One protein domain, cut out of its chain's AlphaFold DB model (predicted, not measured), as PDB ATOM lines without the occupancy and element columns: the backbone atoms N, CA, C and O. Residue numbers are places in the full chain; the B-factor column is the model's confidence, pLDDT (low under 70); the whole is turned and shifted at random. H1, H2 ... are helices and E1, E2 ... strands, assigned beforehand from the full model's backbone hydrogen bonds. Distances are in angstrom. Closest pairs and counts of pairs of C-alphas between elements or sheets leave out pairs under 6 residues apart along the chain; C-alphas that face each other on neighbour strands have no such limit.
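This is residues 9 to 89 of the 323 residues of an uncharacterized protein of Blyttiomyces helicus (UniProt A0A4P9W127). The domain has little regular structure: a small parallel sheet of E1 and E2 has H2 and H3 to one side of it, while H1 and the loops round it reach out to one end. The 81 printed residues hold H1, H2, E1, H3 and E2 in that order, a mixed class with 25 residues in named elements. The whole is only just compact, close to loose, with a radius of gyration of the C-alphas of 13.6 A and spans of 40 by 26 by 21 A.

H1, residues 20 to 23, and H2, residues 43 to 51, are close but not clearly touching; their closest C-alphas, Leu 20 and Asp 43, are 7.0 A apart. E1, residues 58 to 61, H3, residues 74 to 77, and E2, residues 85 to 88, form a strand-helix-strand unit, parallel neighbour strands with a helix between, its crossover right-handed. N 59 and O 85 are within hydrogen-bond range at 2.9 A. In H2 every O i to N i+4 pair is within range; H1 and H3 are too short for one.

H1 begins at C-alpha 20, (568.988, 285.364, 286.182). H2 measures 12.3 A from first to last C-alpha.

The printed part has no cut. The links H1 to H2 and E1 to H3 are long. No printed residue is under 70 in pLDDT.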
ATOM      1  N   LEU A   9     577.661 275.896 300.726       84.75
ATOM      2  CA  LEU A   9     577.674 275.400 299.347       84.75
ATOM      3  C   LEU A   9     577.588 273.868 299.310       84.75
ATOM      4  O   LEU A   9     576.838 273.308 298.518       84.75
ATOM      5  N   GLN A  10     578.318 273.183 300.196       83.06
ATOM      6  CA  GLN A  10     578.303 271.718 300.286       83.06
ATOM      7  C   GLN A  10     576.976 271.167 300.819       83.06
ATOM      8  O   GLN A  10     576.540 270.102 300.388       83.06
ATOM      9  N   SER A  11     576.324 271.879 301.742       85.75
ATOM     10  CA  SER A  11     575.021 271.496 302.295       85.75
ATOM     11  C   SER A  11     573.834 271.927 301.433       85.75
ATOM     12  O   SER A  11     572.698 271.768 301.876       85.75
ATOM     13  N   PHE A  12     574.069 272.485 300.239       81.31
ATOM     14  CA  PHE A  12     573.021 272.976 299.335       81.31
ATOM     15  C   PHE A  12     572.059 273.982 299.996       81.31
ATOM     16  O   PHE A  12     570.880 274.071 299.654       81.31
ATOM     17  N   SER A  13     572.561 274.751 300.966       83.62
ATOM     18  CA  SER A  13     571.831 275.863 301.592       83.62
ATOM     19  C   SER A  13     572.206 277.218 300.986       83.62
ATOM     20  O   SER A  13     571.568 278.222 301.284       83.62
ATOM     21  N   LEU A  14     573.259 277.255 300.167       89.00
ATOM     22  CA  LEU A  14     573.683 278.400 299.371       89.00
ATOM     23  C   LEU A  14     573.913 277.923 297.936       89.00
ATOM     24  O   LEU A  14     574.580 276.913 297.725       89.00
ATOM     25  N   TYR A  15     573.385 278.666 296.968       88.44
ATOM     26  CA  TYR A  15     573.531 278.380 295.543       88.44
ATOM     27  C   TYR A  15     574.203 279.565 294.854       88.44
ATOM     28  O   TYR A  15     573.914 280.718 295.171       88.44
ATOM     29  N   HIS A  16     575.117 279.271 293.930       88.75
ATOM     30  CA  HIS A  16     575.694 280.271 293.040       88.75
ATOM     31  C   HIS A  16     574.937 280.242 291.715       88.75
ATOM     32  O   HIS A  16     574.781 279.174 291.121       88.75
ATOM     33  N   HIS A  17     574.482 281.408 291.271       88.31
ATOM     34  CA  HIS A  17     573.754 281.578 290.021       88.31
ATOM     35  C   HIS A  17     574.569 282.472 289.095       88.31
ATOM     36  O   HIS A  17     574.866 283.612 289.446       88.31
ATOM     37  N   ASP A  18     574.927 281.944 287.924       85.56
ATOM     38  CA  ASP A  18     575.668 282.694 286.901       85.56
ATOM     39  C   ASP A  18     574.739 283.563 286.038       85.56
ATOM     40  O   ASP A  18     575.192 284.493 285.374       85.56
ATOM     41  N   ASP A  19     573.440 283.252 286.031       86.94
ATOM     42  CA  ASP A  19     572.420 283.945 285.254       86.94
ATOM     43  C   ASP A  19     571.119 284.146 286.047       86.94
ATOM     44  O   ASP A  19     570.805 283.432 287.003       86.94
ATOM     45  N   LEU A  20     570.310 285.110 285.605       86.38
ATOM     46  CA  LEU A  20     568.988 285.364 286.182       86.38
ATOM     47  C   LEU A  20     568.013 284.201 285.986       86.38
ATOM     48  O   LEU A  20     567.143 283.970 286.819       86.38
ATOM     49  N   GLN A  21     568.131 283.463 284.881       85.94
ATOM     50  CA  GLN A  21     567.182 282.403 284.534       85.94
ATOM     51  C   GLN A  21     567.275 281.205 285.484       85.94
ATOM     52  O   GLN A  21     566.262 280.577 285.789       85.94
ATOM     53  N   SER A  22     568.471 280.883 285.981       87.69
ATOM     54  CA  SER A  22     568.653 279.797 286.945       87.69
ATOM     55  C   SER A  22     568.025 280.091 288.307       87.69
ATOM     56  O   SER A  22     567.669 279.142 289.004       87.69
ATOM     57  N   LEU A  23     567.816 281.364 288.656       87.81
ATOM     58  CA  LEU A  23     567.185 281.761 289.912       87.81
ATOM     59  C   LEU A  23     565.727 281.285 290.001       87.81
ATOM     60  O   LEU A  23     565.291 280.798 291.041       87.81
ATOM     61  N   PHE A  24     564.988 281.346 288.890       85.88
ATOM     62  CA  PHE A  24     563.571 280.960 288.829       85.88
ATOM     63  C   PHE A  24     563.332 279.443 288.855       85.88
ATOM     64  O   PHE A  24     562.194 278.999 288.757       85.88
ATOM     65  N   ARG A  25     564.389 278.632 288.978       85.56
ATOM     66  CA  ARG A  25     564.274 277.176 289.166       85.56
ATOM     67  C   ARG A  25     563.986 276.791 290.616       85.56
ATOM     68  O   ARG A  25     563.729 275.620 290.885       85.56
ATOM     69  N   HIS A  26     564.083 277.745 291.540       83.94
ATOM     70  CA  HIS A  26     563.842 277.530 292.957       83.94
ATOM     71  C   HIS A  26     562.430 277.978 293.337       83.94
ATOM     72  O   HIS A  26     562.081 279.149 293.197       83.94
ATOM     73  N   ASP A  27     561.642 277.041 293.861       82.38
ATOM     74  CA  ASP A  27     560.327 277.316 294.431       82.38
ATOM     75  C   ASP A  27     560.443 277.628 295.934       82.38
ATOM     76  O   ASP A  27     561.155 276.943 296.672       82.38
ATOM     77  N   GLY A  28     559.693 278.627 296.409       85.88
ATOM     78  CA  GLY A  28     559.593 278.982 297.831       85.88
ATOM     79  C   GLY A  28     560.316 280.280 298.218       85.88
ATOM     80  O   GLY A  28     560.813 280.998 297.356       85.88
ATOM     81  N   PRO A  29     560.330 280.637 299.516       90.50
ATOM     82  CA  PRO A  29     560.998 281.844 299.990       90.50
ATOM     83  C   PRO A  29     562.519 281.663 299.964       90.50
ATOM     84  O   PRO A  29     563.052 280.718 300.547       90.50
ATOM     85  N   PHE A  30     563.225 282.598 299.337       91.75
ATOM     86  CA  PHE A  30     564.683 282.616 299.281       91.75
ATOM     87  C   PHE A  30     565.225 284.038 299.446       91.75
ATOM     88  O   PHE A  30     564.499 285.023 299.322       91.75
ATOM     89  N   ILE A  31     566.519 284.132 299.746       93.38
ATOM     90  CA  ILE A  31     567.251 285.396 299.853       93.38
ATOM     91  C   ILE A  31     568.241 285.449 298.699       93.38
ATOM     92  O   ILE A  31     569.000 284.503 298.492       93.38
ATOM     93  N   VAL A  32     568.254 286.568 297.975       93.75
ATOM     94  CA  VAL A  32     569.195 286.795 296.877       93.75
ATOM     95  C   VAL A  32     570.177 287.879 297.270       93.75
ATOM     96  O   VAL A  32     569.797 289.016 297.538       93.75
ATOM     97  N   PHE A  33     571.454 287.513 297.285       92.44
ATOM     98  CA  PHE A  33     572.550 288.463 297.400       92.44
ATOM     99  C   PHE A  33     572.980 288.851 295.997       92.44
ATOM    100  O   PHE A  33     573.429 288.001 295.232       92.44
ATOM    101  N   ALA A  34     572.840 290.129 295.657       91.00
ATOM    102  CA  ALA A  34     573.177 290.603 294.329       91.00
ATOM    103  C   ALA A  34     574.031 291.868 294.413       91.00
ATOM    104  O   ALA A  34     573.644 292.867 295.020       91.00
ATOM    105  N   GLY A  35     575.221 291.800 293.818       88.56
ATOM    106  CA  GLY A  35     576.130 292.935 293.741       88.56
ATOM    107  C   GLY A  35     575.653 293.952 292.710       88.56
ATOM    108  O   GLY A  35     575.177 293.588 291.636       88.56
ATOM    109  N   HIS A  36     575.816 295.239 293.010       89.31
ATOM    110  CA  HIS A  36     575.528 296.310 292.062       89.31
ATOM    111  C   HIS A  36     576.510 297.477 292.219       89.31
ATOM    112  O   HIS A  36     576.892 297.815 293.337       89.31
ATOM    113  N   PRO A  37     576.856 298.193 291.137       83.38
ATOM    114  CA  PRO A  37     577.626 299.428 291.255       83.38
ATOM    115  C   PRO A  37     576.771 300.625 291.706       83.38
ATOM    116  O   PRO A  37     577.293 301.536 292.339       83.38
ATOM    117  N   SER A  38     575.471 300.669 291.372       82.31
ATOM    118  CA  SER A  38     574.635 301.859 291.635       82.31
ATOM    119  C   SER A  38     573.119 301.645 291.702       82.31
ATOM    120  O   SER A  38     572.377 302.626 291.696       82.31
ATOM    121  N   LEU A  39     572.642 300.395 291.719       88.38
ATOM    122  CA  LEU A  39     571.221 300.015 291.603       88.38
ATOM    123  C   LEU A  39     570.511 300.498 290.314       88.38
ATOM    124  O   LEU A  39     569.342 300.200 290.107       88.38
ATOM    125  N   ARG A  40     571.203 301.222 289.423       84.75
ATOM    126  CA  ARG A  40     570.651 301.775 288.170       84.75
ATOM    127  C   ARG A  40     570.855 300.882 286.947       84.75
ATOM    128  O   ARG A  40     570.522 301.285 285.839       84.75
ATOM    129  N   GLY A  41     571.454 299.713 287.120       83.00
ATOM    130  CA  GLY A  41     571.746 298.801 286.026       83.00
ATOM    131  C   GLY A  41     572.265 297.461 286.521       83.00
ATOM    132  O   GLY A  41     572.562 297.296 287.706       83.00
ATOM    133  N   GLY A  42     572.378 296.523 285.583       86.38
ATOM    134  CA  GLY A  42     572.683 295.123 285.863       86.38
ATOM    135  C   GLY A  42     571.455 294.331 286.310       86.38
ATOM    136  O   GLY A  42     570.333 294.839 286.338       86.38
ATOM    137  N   ASP A  43     571.701 293.080 286.672       89.12
ATOM    138  CA  ASP A  43     570.672 292.088 286.980       89.12
ATOM    139  C   ASP A  43     569.786 292.489 288.167       89.12
ATOM    140  O   ASP A  43     568.590 292.216 288.172       89.12
ATOM    141  N   VAL A  44     570.333 293.237 289.132       91.88
ATOM    142  CA  VAL A  44     569.587 293.731 290.303       91.88
ATOM    143  C   VAL A  44     568.420 294.630 289.914       91.88
ATOM    144  O   VAL A  44     567.345 294.513 290.495       91.88
ATOM    145  N   ALA A  45     568.603 295.511 288.928       91.62
ATOM    146  CA  ALA A  45     567.531 296.396 288.482       91.62
ATOM    147  C   ALA A  45     566.364 295.590 287.886       91.62
ATOM    148  O   ALA A  45     565.210 295.856 288.205       91.62
ATOM    149  N   GLN A  46     566.677 294.553 287.100       90.75
ATOM    150  CA  GLN A  46     565.676 293.651 286.518       90.75
ATOM    151  C   GLN A  46     564.967 292.821 287.596       90.75
ATOM    152  O   GLN A  46     563.750 292.662 287.554       90.75
ATOM    153  N   LEU A  47     565.703 292.325 288.597       93.06
ATOM    154  CA  LEU A  47     565.115 291.606 289.732       93.06
ATOM    155  C   LEU A  47     564.133 292.478 290.517       93.06
ATOM    156  O   LEU A  47     563.055 292.012 290.875       93.06
ATOM    157  N   ILE A  48     564.473 293.750 290.748       93.88
ATOM    158  CA  ILE A  48     563.568 294.692 291.413       93.88
ATOM    159  C   ILE A  48     562.302 294.888 290.579       93.88
ATOM    160  O   ILE A  48     561.214 294.819 291.138       93.88
ATOM    161  N   GLU A  49     562.406 295.068 289.263       92.06
ATOM    162  CA  GLU A  49     561.228 295.199 288.392       92.06
ATOM    163  C   GLU A  49     560.308 293.969 288.443       92.06
ATOM    164  O   GLU A  49     559.088 294.119 288.464       92.06
ATOM    165  N   LEU A  50     560.875 292.760 288.523       92.06
ATOM    166  CA  LEU A  50     560.106 291.514 288.619       92.06
ATOM    167  C   LEU A  50     559.441 291.318 289.987       92.06
ATOM    168  O   LEU A  50     558.394 290.678 290.081       92.06
ATOM    169  N   TRP A  51     560.049 291.835 291.054       93.38
ATOM    170  CA  TRP A  51     559.620 291.579 292.430       93.38
ATOM    171  C   TRP A  51     558.906 292.746 293.101       93.38
ATOM    172  O   TRP A  51     558.285 292.536 294.144       93.38
ATOM    173  N   MET A  52     558.965 293.952 292.530       95.00
ATOM    174  CA  MET A  52     558.432 295.159 293.161       95.00
ATOM    175  C   MET A  52     556.915 295.134 293.353       95.00
ATOM    176  O   MET A  52     556.425 295.847 294.225       95.00
ATOM    177  N   GLU A  53     556.169 294.341 292.577       96.06
ATOM    178  CA  GLU A  53     554.700 294.295 292.650       96.06
ATOM    179  C   GLU A  53     554.163 293.454 293.819       96.06
ATOM    180  O   GLU A  53     553.008 293.627 294.225       96.06
ATOM    181  N   ASP A  54     554.977 292.560 294.389       95.06
ATOM    182  CA  ASP A  54     554.564 291.698 295.496       95.06
ATOM    183  C   ASP A  54     554.972 292.317 296.848       95.06
ATOM    184  O   ASP A  54     556.166 292.416 297.145       95.06
ATOM    185  N   PRO A  55     554.012 292.707 297.709       95.94
ATOM    186  CA  PRO A  55     554.304 293.314 299.009       95.94
ATOM    187  C   PRO A  55     554.942 292.350 300.018       95.94
ATOM    188  O   PRO A  55     555.354 292.779 301.090       95.94
ATOM    189  N   ARG A  56     555.008 291.046 299.718       95.19
ATOM    190  CA  ARG A  56     555.720 290.066 300.553       95.19
ATOM    191  C   ARG A  56     557.233 290.126 300.355       95.19
ATOM    192  O   ARG A  56     557.966 289.559 301.164       95.19
ATOM    193  N   ASN A  57     557.691 290.786 299.292       96.12
ATOM    194  CA  ASN A  57     559.105 290.947 299.003       96.12
ATOM    195  C   ASN A  57     559.690 292.128 299.783       96.12
ATOM    196  O   ASN A  57     559.036 293.149 300.003       96.12
ATOM    197  N   LEU A  58     560.960 291.988 300.158       96.44
ATOM    198  CA  LEU A  58     561.723 292.990 300.892       96.44
ATOM    199  C   LEU A  58     563.038 293.264 300.165       96.44
ATOM    200  O   LEU A  58     563.835 292.352 299.945       96.44
ATOM    201  N   LEU A  59     563.285 294.530 299.843       95.50
ATOM    202  CA  LEU A  59     564.575 295.008 299.364       95.50
ATOM    203  C   LEU A  59     565.387 295.542 300.550       95.50
ATOM    204  O   LEU A  59     565.010 296.537 301.166       95.50
ATOM    205  N   VAL A  60     566.517 294.904 300.853       95.50
ATOM    206  CA  VAL A  60     567.441 295.355 301.904       95.50
ATOM    207  C   VAL A  60     568.658 296.011 301.264       95.50
ATOM    208  O   VAL A  60     569.405 295.368 300.533       95.50
ATOM    209  N   LEU A  61     568.874 297.290 301.562       93.19
ATOM    210  CA  LEU A  61     570.050 298.032 301.115       93.19
ATOM    211  C   LEU A  61     571.096 298.063 302.224       93.19
ATOM    212  O   LEU A  61     570.856 298.634 303.293       93.19
ATOM    213  N   THR A  62     572.255 297.473 301.944       92.94
ATOM    214  CA  THR A  62     573.398 297.407 302.865       92.94
ATOM    215  C   THR A  62     574.431 298.503 302.631       92.94
ATOM    216  O   THR A  62     575.325 298.684 303.452       92.94
ATOM    217  N   GLU A  63     574.320 299.249 301.536       88.44
ATOM    218  CA  GLU A  63     575.279 300.294 301.188       88.44
ATOM    219  C   GLU A  63     575.040 301.594 301.979       88.44
ATOM    220  O   GLU A  63     573.886 302.013 302.156       88.44
ATOM    221  N   PRO A  64     576.107 302.286 302.423       86.31
ATOM    222  CA  PRO A  64     575.995 303.619 303.002       86.31
ATOM    223  C   PRO A  64     575.353 304.632 302.044       86.31
ATOM    224  O   PRO A  64     575.631 304.674 300.844       86.31
ATOM    225  N   ARG A  65     574.491 305.502 302.589       78.56
ATOM    226  CA  ARG A  65     573.712 306.478 301.804       78.56
ATOM    227  C   ARG A  65     574.591 307.473 301.045       78.56
ATOM    228  O   ARG A  65     574.225 307.907 299.958       78.56
ATOM    229  N   ASP A  66     575.729 307.833 301.620       76.44
ATOM    230  CA  ASP A  66     576.667 308.815 301.080       76.44
ATOM    231  C   ASP A  66     577.503 308.286 299.901       76.44
ATOM    232  O   ASP A  66     578.359 309.000 299.382       76.44
ATOM    233  N   LEU A  67     577.255 307.060 299.430       78.00
ATOM    234  CA  LEU A  67     577.846 306.563 298.187       78.00
ATOM    235  C   LEU A  67     577.105 307.059 296.937       78.00
ATOM    236  O   LEU A  67     577.720 307.204 295.880       78.00
ATOM    237  N   PHE A  68     575.810 307.383 297.039       77.81
ATOM    238  CA  PHE A  68     574.983 307.751 295.885       77.81
ATOM    239  C   PHE A  68     574.516 309.207 295.957       77.81
ATOM    240  O   PHE A  68     574.029 309.622 297.006       77.81
ATOM    241  N   PRO A  69     574.626 310.008 294.878       74.94
ATOM    242  CA  PRO A  69     574.273 311.437 294.882       74.94
ATOM    243  C   PRO A  69     572.756 311.712 294.999       74.94
ATOM    244  O   PRO A  69     572.280 312.792 294.663       74.94
ATOM    245  N   GLY A  70     571.976 310.727 295.440       81.50
ATOM    246  CA  GLY A  70     570.529 310.754 295.577       81.50
ATOM    247  C   GLY A  70     570.027 309.417 296.118       81.50
ATOM    248  O   GLY A  70     570.820 308.554 296.491       81.50
ATOM    249  N   ASP A  71     568.709 309.233 296.148       85.88
ATOM    250  CA  ASP A  71     568.135 307.947 296.537       85.88
ATOM    251  C   ASP A  71     568.288 306.919 295.395       85.88
ATOM    252  O   ASP A  71     567.707 307.129 294.322       85.88
ATOM    253  N   PRO A  72     569.058 305.824 295.572       85.69
ATOM    254  CA  PRO A  72     569.225 304.811 294.533       85.69
ATOM    255  C   PRO A  72     567.915 304.095 294.177       85.69
ATOM    256  O   PRO A  72     567.801 303.598 293.060       85.69
ATOM    257  N   THR A  73     566.912 304.074 295.067       88.94
ATOM    258  CA  THR A  73     565.632 303.388 294.806       88.94
ATOM    259  C   THR A  73     564.612 304.238 294.073       88.94
ATOM    260  O   THR A  73     563.608 303.696 293.615       88.94
ATOM    261  N   ALA A  74     564.863 305.545 293.929       90.62
ATOM    262  CA  ALA A  74     563.929 306.481 293.310       90.62
ATOM    263  C   ALA A  74     563.356 305.999 291.960       90.62
ATOM    264  O   ALA A  74     562.143 306.115 291.785       90.62
ATOM    265  N   PRO A  75     564.146 305.411 291.032       89.62
ATOM    266  CA  PRO A  75     563.616 304.933 289.753       89.62
ATOM    267  C   PRO A  75     562.498 303.891 289.892       89.62
ATOM    268  O   PRO A  75     561.577 303.880 289.083       89.62
ATOM    269  N   PHE A  76     562.556 303.050 290.927       91.94
ATOM    270  CA  PHE A  76     561.603 301.962 291.146       91.94
ATOM    271  C   PHE A  76     560.424 302.416 292.005       91.94
ATOM    272  O   PHE A  76     559.272 302.178 291.659       91.94
ATOM    273  N   THR A  77     560.695 303.141 293.094       90.62
ATOM    274  CA  THR A  77     559.662 303.588 294.045       90.62
ATOM    275  C   THR A  77     558.697 304.616 293.454       90.62
ATOM    276  O   THR A  77     557.617 304.826 293.991       90.62
ATOM    277  N   SER A  78     559.080 305.287 292.362       89.00
ATOM    278  CA  SER A  78     558.191 306.197 291.633       89.00
ATOM    279  C   SER A  78     557.180 305.475 290.731       89.00
ATOM    280  O   SER A  78     556.266 306.122 290.221       89.00
ATOM    281  N   SER A  79     557.322 304.162 290.527       90.69
ATOM    282  CA  SER A  79     556.368 303.359 289.763       90.69
ATOM    283  C   SER A  79     555.079 303.122 290.563       90.69
ATOM    284  O   SER A  79     555.153 302.753 291.736       90.69
ATOM    285  N   PRO A  80     553.882 303.247 289.955       90.69
ATOM    286  CA  PRO A  80     552.613 302.965 290.633       90.69
ATOM    287  C   PRO A  80     552.442 301.484 291.012       90.69
ATOM    288  O   PRO A  80     551.615 301.162 291.865       90.69
ATOM    289  N   SER A  81     553.209 300.586 290.388       91.12
ATOM    290  CA  SER A  81     553.210 299.154 290.701       91.12
ATOM    291  C   SER A  81     554.091 298.795 291.902       91.12
ATOM    292  O   SER A  81     554.069 297.650 292.342       91.12
ATOM    293  N   PHE A  82     554.863 299.738 292.448       95.31
ATOM    294  CA  PHE A  82     555.787 299.457 293.541       95.31
ATOM    295  C   PHE A  82     555.039 299.214 294.861       95.31
ATOM    296  O   PHE A  82     554.375 300.104 295.394       95.31
ATOM    297  N   ARG A  83     555.146 297.995 295.392       96.06
ATOM    298  CA  ARG A  83     554.483 297.525 296.618       96.06
ATOM    299  C   ARG A  83     555.422 296.839 297.608       96.06
ATOM    300  O   ARG A  83     555.020 296.651 298.752       96.06
ATOM    301  N   MET A  84     556.629 296.466 297.187       95.75
ATOM    302  CA  MET A  84     557.624 295.855 298.070       95.75
ATOM    303  C   MET A  84     558.109 296.832 299.150       95.75
ATOM    304  O   MET A  84     558.149 298.047 298.942       95.75
ATOM    305  N   GLU A  85     558.532 296.307 300.295       95.44
ATOM    306  CA  GLU A  85     559.150 297.121 301.342       95.44
ATOM    307  C   GLU A  85     560.639 297.365 301.040       95.44
ATOM    308  O   GLU A  85     561.322 296.509 300.471       95.44
ATOM    309  N   VAL A  86     561.162 298.533 301.435       94.69
ATOM    310  CA  VAL A  86     562.590 298.866 301.333       94.69
ATOM    311  C   VAL A  86     563.157 299.152 302.720       94.69
ATOM    312  O   VAL A  86     562.869 300.194 303.313       94.69
ATOM    313  N   ALA A  87     564.031 298.273 303.204       94.62
ATOM    314  CA  ALA A  87     564.787 298.470 304.435       94.62
ATOM    315  C   ALA A  87     566.204 298.973 304.132       94.62
ATOM    316  O   ALA A  87     566.890 298.469 303.244       94.62
ATOM    317  N   ARG A  88     566.674 299.963 304.897       91.38
ATOM    318  CA  ARG A  88     568.047 300.485 304.809       91.38
ATOM    319  C   ARG A  88     568.810 300.114 306.070       91.38
ATOM    320  O   ARG A  88     568.503 300.630 307.141       91.38
ATOM    321  N   VAL A  89     569.792 299.232 305.928       93.19
ATOM    322  CA  VAL A  89     570.607 298.707 307.028       93.19
ATOM    323  C   VAL A  89     572.077 298.795 306.606       93.19
ATOM    324  O   VAL A  89     572.642 297.797 306.162       93.19
TER     325      VAL A  89